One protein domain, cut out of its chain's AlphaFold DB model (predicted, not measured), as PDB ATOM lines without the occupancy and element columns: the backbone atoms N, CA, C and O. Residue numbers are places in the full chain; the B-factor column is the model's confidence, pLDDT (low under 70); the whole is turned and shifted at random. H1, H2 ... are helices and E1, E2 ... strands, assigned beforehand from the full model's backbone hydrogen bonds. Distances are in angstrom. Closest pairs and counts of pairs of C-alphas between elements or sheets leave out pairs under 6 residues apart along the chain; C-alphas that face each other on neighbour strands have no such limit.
ATOM      1  N   PHE A 147     202.908 275.539 192.814       84.31
ATOM      2  CA  PHE A 147     202.189 276.491 193.654       84.31
ATOM      3  C   PHE A 147     201.167 277.246 192.817       84.31
ATOM      4  O   PHE A 147     201.425 277.553 191.654       84.31
ATOM      5  N   LEU A 148     200.012 277.530 193.415       82.38
ATOM      6  CA  LEU A 148     198.989 278.356 192.784       82.38
ATOM      7  C   LEU A 148     199.143 279.809 193.218       82.38
ATOM      8  O   LEU A 148     199.295 280.113 194.406       82.38
ATOM      9  N   ASP A 149     199.032 280.703 192.243       79.25
ATOM     10  CA  ASP A 149     198.979 282.134 192.485       79.25
ATOM     11  C   ASP A 149     197.572 282.528 192.938       79.25
ATOM     12  O   ASP A 149     196.624 282.557 192.161       79.25
ATOM     13  N   GLY A 150     197.421 282.844 194.224       84.94
ATOM     14  CA  GLY A 150     196.158 283.340 194.760       84.94
ATOM     15  C   GLY A 150     196.034 283.177 196.274       84.94
ATOM     16  O   GLY A 150     196.815 282.447 196.890       84.94
ATOM     17  N   PRO A 151     195.098 283.898 196.913       90.94
ATOM     18  CA  PRO A 151     194.768 283.662 198.308       90.94
ATOM     19  C   PRO A 151     194.021 282.334 198.462       90.94
ATOM     20  O   PRO A 151     193.224 281.944 197.613       90.94
ATOM     21  N   CYS A 152     194.242 281.655 199.582       92.00
ATOM     22  CA  CYS A 152     193.432 280.514 199.979       92.00
ATOM     23  C   CYS A 152     191.944 280.917 200.062       92.00
ATOM     24  O   CYS A 152     191.633 281.871 200.772       92.00
ATOM     25  N   PRO A 153     191.003 280.190 199.437       91.25
ATOM     26  CA  PRO A 153     189.576 280.507 199.534       91.25
ATOM     27  C   PRO A 153     189.042 280.456 200.968       91.25
ATOM     28  O   PRO A 153     188.177 281.244 201.340       91.25
ATOM     29  N   HIS A 154     189.584 279.534 201.769       93.25
ATOM     30  CA  HIS A 154     189.134 279.266 203.128       93.25
ATOM     31  C   HIS A 154     189.675 280.298 204.128       93.25
ATOM     32  O   HIS A 154     188.908 280.953 204.827       93.25
ATOM     33  N   CYS A 155     191.000 280.489 204.182       93.25
ATOM     34  CA  CYS A 155     191.634 281.382 205.163       93.25
ATOM     35  C   CYS A 155     192.090 282.738 204.603       93.25
ATOM     36  O   CYS A 155     192.638 283.545 205.349       93.25
ATOM     37  N   GLN A 156     191.920 282.985 203.301       92.38
ATOM     38  CA  GLN A 156     192.316 284.214 202.593       92.38
ATOM     39  C   GLN A 156     193.822 284.535 202.632       92.38
ATOM     40  O   GLN A 156     194.269 285.548 202.091       92.38
ATOM     41  N   ALA A 157     194.647 283.660 203.213       91.81
ATOM     42  CA  ALA A 157     196.091 283.825 203.220       91.81
ATOM     43  C   ALA A 157     196.656 283.597 201.815       91.81
ATOM     44  O   ALA A 157     196.413 282.561 201.202       91.81
ATOM     45  N   LYS A 158     197.447 284.553 201.319       90.88
ATOM     46  CA  LYS A 158     198.231 284.410 200.078       90.88
ATOM     47  C   LYS A 158     199.623 283.830 200.330       90.88
ATOM     48  O   LYS A 158     200.185 283.160 199.471       90.88
ATOM     49  N   ILE A 159     200.179 284.090 201.511       91.50
ATOM     50  CA  ILE A 159     201.530 283.687 201.904       91.50
ATOM     51  C   ILE A 159     201.431 282.864 203.184       91.50
ATOM     52  O   ILE A 159     200.840 283.320 204.159       91.50
ATOM     53  N   ALA A 160     202.046 281.687 203.182       91.81
ATOM     54  CA  ALA A 160     202.263 280.871 204.366       91.81
ATOM     55  C   ALA A 160     203.710 281.033 204.857       91.81
ATOM     56  O   ALA A 160     204.642 281.196 204.060       91.81
ATOM     57  N   ARG A 161     203.902 280.988 206.178       90.88
ATOM     58  CA  ARG A 161     205.227 280.859 206.796       90.88
ATOM     59  C   ARG A 161     205.416 279.406 207.192       90.88
ATOM     60  O   ARG A 161     204.630 278.895 207.981       90.88
ATOM     61  N   ARG A 162     206.457 278.768 206.671       83.50
ATOM     62  CA  ARG A 162     206.828 277.397 207.030       83.50
ATOM     63  C   ARG A 162     208.282 277.355 207.457       83.50
ATOM     64  O   ARG A 162     209.073 278.172 206.997       83.50
ATOM     65  N   LEU A 163     208.625 276.392 208.297       82.19
ATOM     66  CA  LEU A 163     210.022 276.069 208.551       82.19
ATOM     67  C   LEU A 163     210.586 275.348 207.317       82.19
ATOM     68  O   LEU A 163     209.904 274.512 206.711       82.19
ATOM     69  N   ASN A 164     211.784 275.728 206.887       78.75
ATOM     70  CA  ASN A 164     212.573 274.928 205.953       78.75
ATOM     71  C   ASN A 164     213.317 273.814 206.716       78.75
ATOM     72  O   ASN A 164     213.251 273.733 207.943       78.75
ATOM     73  N   ASP A 165     214.028 272.958 205.980       65.19
ATOM     74  CA  ASP A 165     214.818 271.865 206.562       65.19
ATOM     75  C   ASP A 165     215.974 272.373 207.461       65.19
ATOM     76  O   ASP A 165     216.521 271.608 208.251       65.19
ATOM     77  N   GLU A 166     216.310 273.667 207.393       73.88
ATOM     78  CA  GLU A 166     217.337 274.342 208.204       73.88
ATOM     79  C   GLU A 166     216.755 275.008 209.469       73.88
ATOM     80  O   GLU A 166     217.482 275.626 210.244       73.88
ATOM     81  N   GLY A 167     215.443 274.884 209.709       78.31
ATOM     82  CA  GLY A 167     214.769 275.474 210.870       78.31
ATOM     83  C   GLY A 167     214.497 276.979 210.752       78.31
ATOM     84  O   GLY A 167     214.096 277.614 211.729       78.31
ATOM     85  N   GLU A 168     214.665 277.559 209.568       81.00
ATOM     86  CA  GLU A 168     214.353 278.953 209.285       81.00
ATOM     87  C   GLU A 168     212.932 279.115 208.740       81.00
ATOM     88  O   GLU A 168     212.426 278.304 207.959       81.00
ATOM     89  N   TYR A 169     212.272 280.211 209.118       86.31
ATOM     90  CA  TYR A 169     210.957 280.540 208.580       86.31
ATOM     91  C   TYR A 169     211.068 281.111 207.168       86.31
ATOM     92  O   TYR A 169     211.371 282.290 206.976       86.31
ATOM     93  N   VAL A 170     210.702 280.300 206.183       86.12
ATOM     94  CA  VAL A 170     210.573 280.717 204.791       86.12
ATOM     95  C   VAL A 170     209.133 281.107 204.477       86.12
ATOM     96  O   VAL A 170     208.161 280.502 204.942       86.12
ATOM     97  N   ARG A 171     208.987 282.163 203.676       89.25
ATOM     98  CA  ARG A 171     207.695 282.602 203.143       89.25
ATOM     99  C   ARG A 171     207.481 281.946 201.789       89.25
ATOM    100  O   ARG A 171     208.346 282.039 200.926       89.25
ATOM    101  N   GLY A 172     206.325 281.327 201.601       86.88
ATOM    102  CA  GLY A 172     205.934 280.734 200.327       86.88
ATOM    103  C   GLY A 172     204.450 280.943 200.034       86.88
ATOM    104  O   GLY A 172     203.714 281.398 200.915       86.88
ATOM    105  N   PRO A 173     203.996 280.624 198.814       90.00
ATOM    106  CA  PRO A 173     202.580 280.650 198.476       90.00
ATOM    107  C   PRO A 173     201.759 279.773 199.425       90.00
ATOM    108  O   PRO A 173     202.194 278.704 199.868       90.00
ATOM    109  N   ALA A 174     200.560 280.245 199.757       91.31
ATOM    110  CA  ALA A 174     199.674 279.523 200.656       91.31
ATOM    111  C   ALA A 174     199.099 278.253 200.023       91.31
ATOM    112  O   ALA A 174     198.806 277.326 200.762       91.31
ATOM    113  N   LEU A 175     198.937 278.198 198.700       90.12
ATOM    114  CA  LEU A 175     198.347 277.060 197.996       90.12
ATOM    115  C   LEU A 175     199.427 276.244 197.284       90.12
ATOM    116  O   LEU A 175     200.126 276.758 196.407       90.12
ATOM    117  N   ARG A 176     199.542 274.972 197.664       89.25
ATOM    118  CA  ARG A 176     200.442 273.987 197.062       89.25
ATOM    119  C   ARG A 176     199.616 272.921 196.357       89.25
ATOM    120  O   ARG A 176     198.599 272.504 196.894       89.25
ATOM    121  N   ILE A 177     200.066 272.488 195.188       86.19
ATOM    122  CA  ILE A 177     199.562 271.311 194.489       86.19
ATOM    123  C   ILE A 177     200.574 270.194 194.684       86.19
ATOM    124  O   ILE A 177     201.750 270.337 194.333       86.19
ATOM    125  N   ASP A 178     200.081 269.090 195.219       81.50
ATOM    126  CA  ASP A 178     200.806 267.846 195.377       81.50
ATOM    127  C   ASP A 178     200.453 266.946 194.184       81.50
ATOM    128  O   ASP A 178     199.279 266.679 193.918       81.50
ATOM    129  N   ILE A 179     201.472 266.545 193.417       74.38
ATOM    130  CA  ILE A 179     201.342 265.664 192.249       74.38
ATOM    131  C   ILE A 179     202.035 264.351 192.610       74.38
ATOM    132  O   ILE A 179     203.260 264.263 192.547       74.38
ATOM    133  N   ASN A 180     201.251 263.349 193.002       66.56
ATOM    134  CA  ASN A 180     201.745 262.021 193.379       66.56
ATOM    135  C   ASN A 180     201.705 261.029 192.201       66.56
ATOM    136  O   ASN A 180     202.225 259.921 192.298       66.56
ATOM    137  N   GLY A 181     201.113 261.431 191.075       60.59
ATOM    138  CA  GLY A 181     201.079 260.672 189.831       60.59
ATOM    139  C   GLY A 181     200.282 261.405 188.746       60.59
ATOM    140  O   GLY A 181     199.771 262.498 188.997       60.59
ATOM    141  N   PRO A 182     200.133 260.810 187.548       58.34
ATOM    142  CA  PRO A 182     199.328 261.386 186.465       58.34
ATOM    143  C   PRO A 182     197.856 261.574 186.864       58.34
ATOM    144  O   PRO A 182     197.200 262.522 186.435       58.34
ATOM    145  N   ASP A 183     197.358 260.678 187.722       64.44
ATOM    146  CA  ASP A 183     195.963 260.621 188.152       64.44
ATOM    147  C   ASP A 183     195.727 260.969 189.625       64.44
ATOM    148  O   ASP A 183     194.571 261.058 190.051       64.44
ATOM    149  N   ASP A 184     196.794 261.207 190.385       71.75
ATOM    150  CA  ASP A 184     196.730 261.537 191.806       71.75
ATOM    151  C   ASP A 184     197.314 262.930 192.041       71.75
ATOM    152  O   ASP A 184     198.528 263.137 192.130       71.75
ATOM    153  N   CYS A 185     196.410 263.904 192.063       76.44
ATOM    154  CA  CYS A 185     196.721 265.301 192.288       76.44
ATOM    155  C   CYS A 185     195.757 265.881 193.319       76.44
ATOM    156  O   CYS A 185     194.545 265.665 193.263       76.44
ATOM    157  N   SER A 186     196.303 266.647 194.252       86.06
ATOM    158  CA  SER A 186     195.542 267.326 195.296       86.06
ATOM    159  C   SER A 186     196.134 268.704 195.555       86.06
ATOM    160  O   SER A 186     197.263 268.995 195.156       86.06
ATOM    161  N   ALA A 187     195.368 269.587 196.187       88.88
ATOM    162  CA  ALA A 187     195.867 270.879 196.628       88.88
ATOM    163  C   ALA A 187     195.701 271.011 198.135       88.88
ATOM    164  O   ALA A 187     194.681 270.625 198.691       88.88
ATOM    165  N   THR A 188     196.691 271.603 198.794       92.12
ATOM    166  CA  THR A 188     196.663 271.825 200.239       92.12
ATOM    167  C   THR A 188     197.080 273.254 200.558       92.12
ATOM    168  O   THR A 188     198.011 273.810 199.961       92.12
ATOM    169  N   CYS A 189     196.397 273.876 201.517       92.56
ATOM    170  CA  CYS A 189     196.788 275.172 202.038       92.56
ATOM    171  C   CYS A 189     197.874 275.029 203.111       92.56
ATOM    172  O   CYS A 189     197.615 274.561 204.213       92.56
ATOM    173  N   ASN A 190     199.065 275.560 202.849       91.50
ATOM    174  CA  ASN A 190     200.188 275.594 203.788       91.50
ATOM    175  C   ASN A 190     199.942 276.467 205.036       91.50
ATOM    176  O   ASN A 190     200.770 276.462 205.943       91.50
ATOM    177  N   ASN A 191     198.870 277.270 205.068       92.69
ATOM    178  CA  ASN A 191     198.552 278.142 206.203       92.69
ATOM    179  C   ASN A 191     197.475 277.550 207.123       92.69
ATOM    180  O   ASN A 191     197.679 277.498 208.329       92.69
ATOM    181  N   CYS A 192     196.329 277.127 206.574       92.50
ATOM    182  CA  CYS A 192     195.220 276.585 207.369       92.50
ATOM    183  C   CYS A 192     195.065 275.062 207.283       92.50
ATOM    184  O   CYS A 192     194.257 274.509 208.017       92.50
ATOM    185  N   GLY A 193     195.812 274.389 206.403       90.81
ATOM    186  CA  GLY A 193     195.741 272.938 206.215       90.81
ATOM    187  C   GLY A 193     194.555 272.449 205.384       90.81
ATOM    188  O   GLY A 193     194.418 271.244 205.217       90.81
ATOM    189  N   GLU A 194     193.719 273.351 204.857       93.81
ATOM    190  CA  GLU A 194     192.580 272.977 204.009       93.81
ATOM    191  C   GLU A 194     193.057 272.159 202.806       93.81
ATOM    192  O   GLU A 194     194.046 272.533 202.168       93.81
ATOM    193  N   HIS A 195     192.356 271.066 202.514       92.62
ATOM    194  CA  HIS A 195     192.708 270.107 201.475       92.62
ATOM    195  C   HIS A 195     191.609 270.052 200.414       92.62
ATOM    196  O   HIS A 195     190.430 270.031 200.753       92.62
ATOM    197  N   TRP A 196     192.010 270.019 199.146       90.50
ATOM    198  CA  TRP A 196     191.133 269.870 197.990       90.50
ATOM    199  C   TRP A 196     191.559 268.658 197.176       90.50
ATOM    200  O   TRP A 196     192.689 268.596 196.676       90.50
ATOM    201  N   ASP A 197     190.626 267.735 196.988       88.31
ATOM    202  CA  ASP A 197     190.848 266.539 196.184       88.31
ATOM    203  C   ASP A 197     190.865 266.873 194.685       88.31
ATOM    204  O   ASP A 197     190.355 267.907 194.239       88.31
ATOM    205  N   ARG A 198     191.351 265.937 193.857       83.44
ATOM    206  CA  ARG A 198     191.381 266.050 192.384       83.44
ATOM    207  C   ARG A 198     190.087 266.590 191.769       83.44
ATOM    208  O   ARG A 198     190.125 267.389 190.836       83.44
ATOM    209  N   ARG A 199     188.931 266.145 192.276       84.12
ATOM    210  CA  ARG A 199     187.601 266.528 191.761       84.12
ATOM    211  C   ARG A 199     187.276 268.004 191.988       84.12
ATOM    212  O   ARG A 199     186.464 268.569 191.260       84.12
ATOM    213  N   GLU A 200     187.908 268.618 192.978       86.81
ATOM    214  CA  GLU A 200     187.668 269.994 193.407       86.81
ATOM    215  C   GLU A 200     188.676 270.969 192.786       86.81
ATOM    216  O   GLU A 200     188.400 272.167 192.690       86.81
ATOM    217  N   LEU A 201     189.803 270.469 192.265       85.25
ATOM    218  CA  LEU A 201     190.829 271.279 191.601       85.25
ATOM    219  C   LEU A 201     190.312 272.130 190.426       85.25
ATOM    220  O   LEU A 201     190.705 273.297 190.350       85.25
ATOM    221  N   PRO A 202     189.410 271.655 189.537       83.38
ATOM    222  CA  PRO A 202     188.838 272.513 188.500       83.38
ATOM    223  C   PRO A 202     188.047 273.691 189.080       83.38
ATOM    224  O   PRO A 202     188.074 274.796 188.536       83.38
ATOM    225  N   PHE A 203     187.325 273.464 190.181       84.69
ATOM    226  CA  PHE A 203     186.556 274.507 190.852       84.69
ATOM    227  C   PHE A 203     187.484 275.524 191.519       84.69
ATOM    228  O   PHE A 203     187.308 276.729 191.329       84.69
ATOM    229  N   LEU A 204     188.521 275.043 192.209       84.75
ATOM    230  CA  LEU A 204     189.567 275.877 192.793       84.75
ATOM    231  C   LEU A 204     190.256 276.744 191.726       84.75
ATOM    232  O   LEU A 204     190.393 277.950 191.911       84.75
ATOM    233  N   GLY A 205     190.615 276.161 190.577       82.88
ATOM    234  CA  GLY A 205     191.213 276.888 189.457       82.88
ATOM    235  C   GLY A 205     190.317 278.014 188.937       82.88
ATOM    236  O   GLY A 205     190.767 279.151 188.794       82.88
ATOM    237  N   ARG A 206     189.018 277.747 188.735       82.38
ATOM    238  CA  ARG A 206     188.050 278.782 188.323       82.38
ATOM    239  C   ARG A 206     187.926 279.908 189.346       82.38
ATOM    240  O   ARG A 206     187.869 281.067 188.949       82.38
ATOM    241  N   LEU A 207     187.901 279.577 190.636       83.81
ATOM    242  CA  LEU A 207     187.784 280.560 191.713       83.81
ATOM    243  C   LEU A 207     188.994 281.503 191.774       83.81
ATOM    244  O   LEU A 207     188.844 282.684 192.077       83.81
ATOM    245  N   LEU A 208     190.179 280.988 191.450       82.62
ATOM    246  CA  LEU A 208     191.431 281.745 191.439       82.62
ATOM    247  C   LEU A 208     191.707 282.450 190.100       82.62
ATOM    248  O   LEU A 208     192.687 283.178 189.984       82.62
ATOM    249  N   GLY A 209     190.854 282.261 189.088       77.00
ATOM    250  CA  GLY A 209     191.078 282.801 187.746       77.00
ATOM    251  C   GLY A 209     192.154 282.056 186.947       77.00
ATOM    252  O   GLY A 209     192.637 282.575 185.943       77.00
TER     253      GLY A 209
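What this domain is: This is residues 147 to 209 of the 219 residues of an uncharacterized protein of Mycobacterium gordonae (UniProt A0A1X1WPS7). Two antiparallel strand hairpins, E3-E4 and E1-E2, make a V where E2 runs on into E3 at 80 degrees; the short helix H1 lies beyond E4. Residues 147 to 148 and 195 to 196 pair briefly with E3 and E4. The 63 printed residues, under half in named elements, run E1, E2, E3, E4, H1: mixed, helices and strands. The whole is compact, radius of gyration of the C-alphas 12.0 A, spanning 34 by 26 by 16 A.

Where its parts are: Find C-alpha 175 at (198.347, 277.060, 197.996): E3, residues 175 to 179, runs 13.1 A. E4 is 185 to 189, 13.9 A; E1 159 to 163, 13.2 A; E2 169 to 173, 13.1 A. H1, 201 to 208, runs 10.5 A to C-alpha 208 at (191.431, 281.745, 191.439).

How they stand to each other: In hairpin E3 and E4, 156 degrees between directions, look for N 178 and O 186, 2.8 A. In hairpin E1 and E2, 143 degrees, find N 160 and O 172, 2.8 A. E2 and E3 meet only through their link. From E4, look to H1: the closest C-alphas, of Ala 187 and Leu 201, are 7.1 A apart. E3 and H1 are apart. In H1 every O i to N i+4 pair is within hydrogen-bond range.

The domain as a whole: The C-alphas farthest apart, of Glu 166 and Arg 206, are 35.7 A apart. The printed part has no cut; the link E4 to H1 is long. Residues 165 and 180 to 183 are under 70 in pLDDT.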